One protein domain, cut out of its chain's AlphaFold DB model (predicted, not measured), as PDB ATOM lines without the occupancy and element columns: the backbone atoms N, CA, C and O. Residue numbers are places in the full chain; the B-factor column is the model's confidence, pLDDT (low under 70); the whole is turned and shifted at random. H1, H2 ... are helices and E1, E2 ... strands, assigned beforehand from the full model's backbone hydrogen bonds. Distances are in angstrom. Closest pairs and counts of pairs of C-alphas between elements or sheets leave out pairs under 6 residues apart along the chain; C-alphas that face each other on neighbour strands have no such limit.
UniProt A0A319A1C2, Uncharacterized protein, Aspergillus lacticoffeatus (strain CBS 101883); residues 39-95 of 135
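Overview. This is residues 39 to 95 of the 135 residues of an uncharacterized protein of Aspergillus lacticoffeatus (strain CBS 101883) (UniProt A0A319A1C2). What shape does the chain make? It is wound in two flat turns stacked side by side, a short piece of solenoid: the first turn holds E1 and E2, the second holds E3 and E4, and strand pairs E1 with E3 and E2 with E4 form two sides of the loop. After E4 the chain folds back as helix H1, on the far side of E2 and E4 from E1 and E3, and residues 88 to 95, of which 88 to 92 belong to H1, stick out free. What is it built of, and how large is it? The printed part has 57 residues, with four named strands and then one named helix in the order E1, E2, E3, E4, H1; each sheet has two parallel strands, E1 = E3 and E2 = E4, and the class is mixed, helices and strands. It is only just loose, close to compact, with a radius of gyration of the C-alphas of 12.3 A, and flat, spanning 30 by 28 by 9 A.

Along the chain. Where is the first turn? E1 is residues 39 to 41, 6.1 A from first to last C-alpha, and C-alpha 39 is at (184.170, 247.428, 185.651). E2 is residues 50 to 55, 17.0 A long. Where is the second turn? E3 is residues 61 to 64, 10.1 A long, and E4 is residues 73 to 78, 16.0 A long, with C-alpha 78 at (174.899, 242.409, 189.826). Where is the helix? H1 is residues 81 to 92, 16.7 A long, with C-alpha 92 at (168.138, 248.329, 208.200).

Arrangement. How do E1 and E3 stand? They are parallel neighbours at 10 degrees; C-alphas 40 and 63 face each other at 4.6 A, and N 40 and O 62 are within hydrogen-bond range at 2.8 A. How do E2 and E4 stand? They are parallel neighbours at 4 degrees; C-alphas 51 and 74 face each other at 4.7 A, with N 53 and O 75 at 2.8 A and N 75 and O 51 at 2.9 A, within hydrogen-bond range. How near do the two sheets come? The closest C-alphas of E3 and E4 are those of Ile 61 and Gly 77, 6.8 A apart; E1 and E2 are only just apart, at 8.3 A. And the helix? H1 is apart from E1, E2 and E3, and every O i to N i+4 pair in it is within hydrogen-bond range.

Size, cuts and confidence. How far does it reach? The two C-alphas farthest apart are those of Leu 60 and Gly 93, at 31.9 A. Is it continuous? The printed part has no cut; the links E2 to E3 and E4 to H1 are tight, and E1 to E2 and E3 to E4 are short. Where is confidence low? The mean pLDDT of the printed part is 90.1, and residues 93 to 95 are under 70.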
ATOM      1  N   ILE A  39     182.772 247.448 185.210       91.62
ATOM      2  CA  ILE A  39     184.170 247.428 185.651       91.62
ATOM      3  C   ILE A  39     184.243 247.842 187.123       91.62
ATOM      4  O   ILE A  39     183.843 248.946 187.485       91.62
ATOM      5  N   PHE A  40     184.790 246.959 187.954       93.06
ATOM      6  CA  PHE A  40     185.121 247.200 189.354       93.06
ATOM      7  C   PHE A  40     186.647 247.124 189.497       93.06
ATOM      8  O   PHE A  40     187.204 246.035 189.621       93.06
ATOM      9  N   GLU A  41     187.337 248.260 189.430       95.56
ATOM     10  CA  GLU A  41     188.799 248.321 189.550       95.56
ATOM     11  C   GLU A  41     189.208 249.092 190.808       95.56
ATOM     12  O   GLU A  41     188.561 250.076 191.170       95.56
ATOM     13  N   ASP A  42     190.252 248.609 191.484       96.19
ATOM     14  CA  ASP A  42     190.876 249.243 192.653       96.19
ATOM     15  C   ASP A  42     189.901 249.497 193.825       96.19
ATOM     16  O   ASP A  42     189.954 250.516 194.518       96.19
ATOM     17  N   VAL A  43     188.993 248.547 194.082       94.75
ATOM     18  CA  VAL A  43     188.012 248.651 195.175       94.75
ATOM     19  C   VAL A  43     188.617 248.133 196.480       94.75
ATOM     20  O   VAL A  43     188.879 246.938 196.612       94.75
ATOM     21  N   THR A  44     188.776 249.016 197.468       95.25
ATOM     22  CA  THR A  44     189.340 248.679 198.787       95.25
ATOM     23  C   THR A  44     188.341 248.924 199.914       95.25
ATOM     24  O   THR A  44     187.762 250.006 200.006       95.25
ATOM     25  N   SER A  45     188.192 247.939 200.798       95.69
ATOM     26  CA  SER A  45     187.390 248.009 202.023       95.69
ATOM     27  C   SER A  45     188.302 248.016 203.253       95.69
ATOM     28  O   SER A  45     189.268 247.255 203.304       95.69
ATOM     29  N   SER A  46     188.001 248.841 204.260       95.94
ATOM     30  CA  SER A  46     188.734 248.877 205.541       95.94
ATOM     31  C   SER A  46     188.429 247.658 206.424       95.94
ATOM     32  O   SER A  46     187.558 246.853 206.092       95.94
ATOM     33  N   ASP A  47     189.126 247.505 207.549       96.19
ATOM     34  CA  ASP A  47     188.789 246.498 208.567       96.19
ATOM     35  C   ASP A  47     187.398 246.759 209.177       96.19
ATOM     36  O   ASP A  47     186.961 247.906 209.268       96.19
ATOM     37  N   GLU A  48     186.707 245.687 209.570       94.25
ATOM     38  CA  GLU A  48     185.372 245.688 210.194       94.25
ATOM     39  C   GLU A  48     184.308 246.468 209.393       94.25
ATOM     40  O   GLU A  48     183.433 247.129 209.951       94.25
ATOM     41  N   SER A  49     184.372 246.392 208.060       91.44
ATOM     42  CA  SER A  49     183.478 247.123 207.157       91.44
ATOM     43  C   SER A  49     182.525 246.216 206.375       91.44
ATOM     44  O   SER A  49     182.812 245.057 206.081       91.44
ATOM     45  N   HIS A  50     181.374 246.775 206.008       91.88
ATOM     46  CA  HIS A  50     180.402 246.144 205.122       91.88
ATOM     47  C   HIS A  50     180.236 247.019 203.879       91.88
ATOM     48  O   HIS A  50     179.759 248.148 203.979       91.88
ATOM     49  N   GLN A  51     180.642 246.517 202.714       92.56
ATOM     50  CA  GLN A  51     180.615 247.265 201.457       92.56
ATOM     51  C   GLN A  51     179.839 246.496 200.382       92.56
ATOM     52  O   GLN A  51     180.072 245.313 200.152       92.56
ATOM     53  N   LEU A  52     178.939 247.190 199.684       93.50
ATOM     54  CA  LEU A  52     178.164 246.662 198.562       93.50
ATOM     55  C   LEU A  52     178.366 247.563 197.338       93.50
ATOM     56  O   LEU A  52     178.078 248.756 197.400       93.50
ATOM     57  N   VAL A  53     178.845 246.997 196.229       92.94
ATOM     58  CA  VAL A  53     179.063 247.704 194.957       92.94
ATOM     59  C   VAL A  53     178.418 246.901 193.830       92.94
ATOM     60  O   VAL A  53     178.970 245.902 193.375       92.94
ATOM     61  N   VAL A  54     177.225 247.300 193.389       93.44
ATOM     62  CA  VAL A  54     176.435 246.503 192.438       93.44
ATOM     63  C   VAL A  54     175.820 247.324 191.316       93.44
ATOM     64  O   VAL A  54     175.495 248.495 191.489       93.44
ATOM     65  N   SER A  55     175.627 246.674 190.170       91.38
ATOM     66  CA  SER A  55     174.853 247.184 189.040       91.38
ATOM     67  C   SER A  55     173.501 246.476 188.967       91.38
ATOM     68  O   SER A  55     173.416 245.257 189.136       91.38
ATOM     69  N   THR A  56     172.437 247.226 188.684       89.69
ATOM     70  CA  THR A  56     171.102 246.663 188.412       89.69
ATOM     71  C   THR A  56     170.904 246.270 186.955       89.69
ATOM     72  O   THR A  56     169.870 245.720 186.577       89.69
ATOM     73  N   ILE A  57     171.911 246.539 186.131       82.69
ATOM     74  CA  ILE A  57     171.889 246.305 184.702       82.69
ATOM     75  C   ILE A  57     172.698 245.041 184.408       82.69
ATOM     76  O   ILE A  57     173.902 244.980 184.676       82.69
ATOM     77  N   GLY A  58     172.008 244.036 183.863       72.81
ATOM     78  CA  GLY A  58     172.578 242.751 183.464       72.81
ATOM     79  C   GLY A  58     173.495 242.898 182.253       72.81
ATOM     80  O   GLY A  58     173.058 243.313 181.184       72.81
ATOM     81  N   ASP A  59     174.765 242.588 182.456       81.50
ATOM     82  CA  ASP A  59     175.868 242.747 181.510       81.50
ATOM     83  C   ASP A  59     177.144 242.035 182.013       81.50
ATOM     84  O   ASP A  59     177.158 241.504 183.123       81.50
ATOM     85  N   LEU A  60     178.225 242.007 181.234       87.62
ATOM     86  CA  LEU A  60     179.485 241.374 181.656       87.62
ATOM     87  C   LEU A  60     180.103 242.077 182.876       87.62
ATOM     88  O   LEU A  60     179.911 243.271 183.079       87.62
ATOM     89  N   ILE A  61     180.878 241.350 183.684       90.75
ATOM     90  CA  ILE A  61     181.591 241.903 184.846       90.75
ATOM     91  C   ILE A  61     183.098 241.745 184.647       90.75
ATOM     92  O   ILE A  61     183.579 240.657 184.331       90.75
ATOM     93  N   SER A  62     183.846 242.820 184.889       92.25
ATOM     94  CA  SER A  62     185.297 242.799 185.062       92.25
ATOM     95  C   SER A  62     185.632 243.346 186.444       92.25
ATOM     96  O   SER A  62     185.242 244.460 186.775       92.25
ATOM     97  N   ALA A  63     186.329 242.561 187.261       93.62
ATOM     98  CA  ALA A  63     186.762 242.972 188.590       93.62
ATOM     99  C   ALA A  63     188.274 242.778 188.724       93.62
ATOM    100  O   ALA A  63     188.788 241.695 188.432       93.62
ATOM    101  N   LYS A  64     188.988 243.819 189.153       96.12
ATOM    102  CA  LYS A  64     190.449 243.822 189.268       96.12
ATOM    103  C   LYS A  64     190.885 244.603 190.502       96.12
ATOM    104  O   LYS A  64     190.301 245.626 190.826       96.12
ATOM    105  N   HIS A  65     191.914 244.096 191.181       96.38
ATOM    106  CA  HIS A  65     192.468 244.696 192.401       96.38
ATOM    107  C   HIS A  65     191.397 244.990 193.468       96.38
ATOM    108  O   HIS A  65     191.204 246.124 193.896       96.38
ATOM    109  N   ILE A  66     190.683 243.945 193.889       96.06
ATOM    110  CA  ILE A  66     189.714 244.038 194.982       96.06
ATOM    111  C   ILE A  66     190.419 243.672 196.288       96.06
ATOM    112  O   ILE A  66     190.989 242.584 196.394       96.06
ATOM    113  N   ILE A  67     190.393 244.575 197.266       96.19
ATOM    114  CA  ILE A  67     191.040 244.408 198.570       96.19
ATOM    115  C   ILE A  67     189.981 244.523 199.663       96.19
ATOM    116  O   ILE A  67     189.262 245.516 199.745       96.19
ATOM    117  N   THR A  68     189.916 243.528 200.543       96.25
ATOM    118  CA  THR A  68     188.968 243.493 201.661       96.25
ATOM    119  C   THR A  68     189.724 243.475 202.984       96.25
ATOM    120  O   THR A  68     190.619 242.651 203.170       96.25
ATOM    121  N   GLY A  69     189.362 244.374 203.900       95.62
ATOM    122  CA  GLY A  69     189.912 244.410 205.253       95.62
ATOM    123  C   GLY A  69     189.492 243.224 206.128       95.62
ATOM    124  O   GLY A  69     188.621 242.417 205.792       95.62
ATOM    125  N   SER A  70     190.132 243.114 207.284       95.00
ATOM    126  CA  SER A  70     189.905 242.061 208.269       95.00
ATOM    127  C   SER A  70     188.495 242.133 208.846       95.00
ATOM    128  O   SER A  70     188.026 243.206 209.211       95.00
ATOM    129  N   LYS A  71     187.838 240.974 208.994       93.69
ATOM    130  CA  LYS A  71     186.451 240.857 209.491       93.69
ATOM    131  C   LYS A  71     185.430 241.698 208.702       93.69
ATOM    132  O   LYS A  71     184.395 242.072 209.245       93.69
ATOM    133  N   SER A  72     185.719 241.981 207.436       93.25
ATOM    134  CA  SER A  72     184.846 242.762 206.564       93.25
ATOM    135  C   SER A  72     184.051 241.863 205.622       93.25
ATOM    136  O   SER A  72     184.481 240.761 205.276       93.25
ATOM    137  N   ALA A  73     182.892 242.344 205.181       91.00
ATOM    138  CA  ALA A  73     182.096 241.714 204.136       91.00
ATOM    139  C   ALA A  73     181.995 242.657 202.937       91.00
ATOM    140  O   ALA A  73     181.493 243.773 203.055       91.00
ATOM    141  N   GLN A  74     182.452 242.199 201.774       93.44
ATOM    142  CA  GLN A  74     182.406 242.972 200.538       93.44
ATOM    143  C   GLN A  74     181.651 242.194 199.461       93.44
ATOM    144  O   GLN A  74     181.988 241.050 199.154       93.44
ATOM    145  N   TRP A  75     180.624 242.816 198.891       92.81
ATOM    146  CA  TRP A  75     179.777 242.242 197.850       92.81
ATOM    147  C   TRP A  75     179.890 243.079 196.579       92.81
ATOM    148  O   TRP A  75     179.582 244.271 196.589       92.81
ATOM    149  N   LEU A  76     180.334 242.458 195.485       92.75
ATOM    150  CA  LEU A  76     180.427 243.092 194.171       92.75
ATOM    151  C   LEU A  76     179.622 242.312 193.137       92.75
ATOM    152  O   LEU A  76     179.540 241.086 193.209       92.75
ATOM    153  N   GLY A  77     179.091 243.014 192.141       91.88
ATOM    154  CA  GLY A  77     178.537 242.382 190.949       91.88
ATOM    155  C   GLY A  77     177.184 242.938 190.547       91.88
ATOM    156  O   GLY A  77     177.030 244.144 190.365       91.88
ATOM    157  N   GLN A  78     176.214 242.052 190.346       91.62
ATOM    158  CA  GLN A  78     174.899 242.409 189.826       91.62
ATOM    159  C   GLN A  78     173.787 241.932 190.731       91.62
ATOM    160  O   GLN A  78     173.823 240.823 191.259       91.62
ATOM    161  N   MET A  79     172.773 242.776 190.868       92.06
ATOM    162  CA  MET A  79     171.578 242.471 191.638       92.06
ATOM    163  C   MET A  79     170.369 243.047 190.926       92.06
ATOM    164  O   MET A  79     170.417 244.173 190.445       92.06
ATOM    165  N   SER A  80     169.257 242.313 190.892       92.50
ATOM    166  CA  SER A  80     167.999 242.930 190.478       92.50
ATOM    167  C   SER A  80     167.633 244.058 191.445       92.50
ATOM    168  O   SER A  80     167.942 243.988 192.637       92.50
ATOM    169  N   ASP A  81     166.911 245.062 190.952       93.94
ATOM    170  CA  ASP A  81     166.365 246.136 191.788       93.94
ATOM    171  C   ASP A  81     165.559 245.575 192.978       93.94
ATOM    172  O   ASP A  81     165.766 245.967 194.124       93.94
ATOM    173  N   THR A  82     164.748 244.542 192.740       95.38
ATOM    174  CA  THR A  82     163.987 243.852 193.793       95.38
ATOM    175  C   THR A  82     164.874 243.222 194.869       95.38
ATOM    176  O   THR A  82     164.573 243.344 196.058       95.38
ATOM    177  N   SER A  83     165.981 242.582 194.480       94.19
ATOM    178  CA  SER A  83     166.926 241.964 195.418       94.19
ATOM    179  C   SER A  83     167.681 243.028 196.211       94.19
ATOM    180  O   SER A  83     167.880 242.867 197.412       94.19
ATOM    181  N   LEU A  84     168.061 244.134 195.567       93.69
ATOM    182  CA  LEU A  84     168.751 245.249 196.213       93.69
ATOM    183  C   LEU A  84     167.848 245.958 197.233       93.69
ATOM    184  O   LEU A  84     168.280 246.253 198.347       93.69
ATOM    185  N   GLN A  85     166.577 246.176 196.894       94.19
ATOM    186  CA  GLN A  85     165.590 246.739 197.817       94.19
ATOM    187  C   GLN A  85     165.281 245.801 198.988       94.19
ATOM    188  O   GLN A  85     165.069 246.267 200.108       94.19
ATOM    189  N   GLN A  86     165.234 244.485 198.756       94.00
ATOM    190  CA  GLN A  86     165.089 243.512 199.839       94.00
ATOM    191  C   GLN A  86     166.303 243.553 200.770       94.00
ATOM    192  O   GLN A  86     166.138 243.763 201.968       94.00
ATOM    193  N   LEU A  87     167.511 243.485 200.208       91.50
ATOM    194  CA  LEU A  87     168.752 243.542 200.973       91.50
ATOM    195  C   LEU A  87     168.864 244.832 201.797       91.50
ATOM    196  O   LEU A  87     169.239 244.792 202.964       91.50
ATOM    197  N   SER A  88     168.493 245.977 201.216       90.62
ATOM    198  CA  SER A  88     168.476 247.260 201.925       90.62
ATOM    199  C   SER A  88     167.539 247.239 203.138       90.62
ATOM    200  O   SER A  88     167.883 247.786 204.185       90.62
ATOM    201  N   ARG A  89     166.373 246.591 203.027       91.75
ATOM    202  CA  ARG A  89     165.430 246.440 204.145       91.75
ATOM    203  C   ARG A  89     165.974 245.514 205.226       91.75
ATOM    204  O   ARG A  89     165.901 245.869 206.398       91.75
ATOM    205  N   ASP A  90     166.563 244.390 204.835       89.19
ATOM    206  CA  ASP A  90     167.136 243.425 205.775       89.19
ATOM    207  C   ASP A  90     168.304 244.047 206.562       89.19
ATOM    208  O   ASP A  90     168.418 243.860 207.774       89.19
ATOM    209  N   PHE A  91     169.121 244.874 205.900       82.38
ATOM    210  CA  PHE A  91     170.258 245.551 206.529       82.38
ATOM    211  C   PHE A  91     169.841 246.663 207.505       82.38
ATOM    212  O   PHE A  91     170.489 246.855 208.533       82.38
ATOM    213  N   ARG A  92     168.721 247.359 207.246       70.38
ATOM    214  CA  ARG A  92     168.138 248.329 208.200       70.38
ATOM    215  C   ARG A  92     167.717 247.688 209.524       70.38
ATOM    216  O   ARG A  92     167.680 248.376 210.534       70.38
ATOM    217  N   GLY A  93     167.411 246.389 209.535       59.06
ATOM    218  CA  GLY A  93     167.131 245.655 210.773       59.06
ATOM    219  C   GLY A  93     168.384 245.317 211.593       59.06
ATOM    220  O   GLY A  93     168.266 244.984 212.768       59.06
ATOM    221  N   GLN A  94     169.577 245.386 210.989       59.53
ATOM    222  CA  GLN A  94     170.854 245.018 211.619       59.53
ATOM    223  C   GLN A  94     171.671 246.232 212.067       59.53
ATOM    224  O   GLN A  94     172.320 246.191 213.108       59.53
ATOM    225  N   VAL A  95     171.631 247.319 211.299       54.75
ATOM    226  CA  VAL A  95     172.225 248.603 211.676       54.75
ATOM    227  C   VAL A  95     171.059 249.492 212.076       54.75
ATOM    228  O   VAL A  95     170.258 249.826 211.211       54.75
TER     229      VAL A  95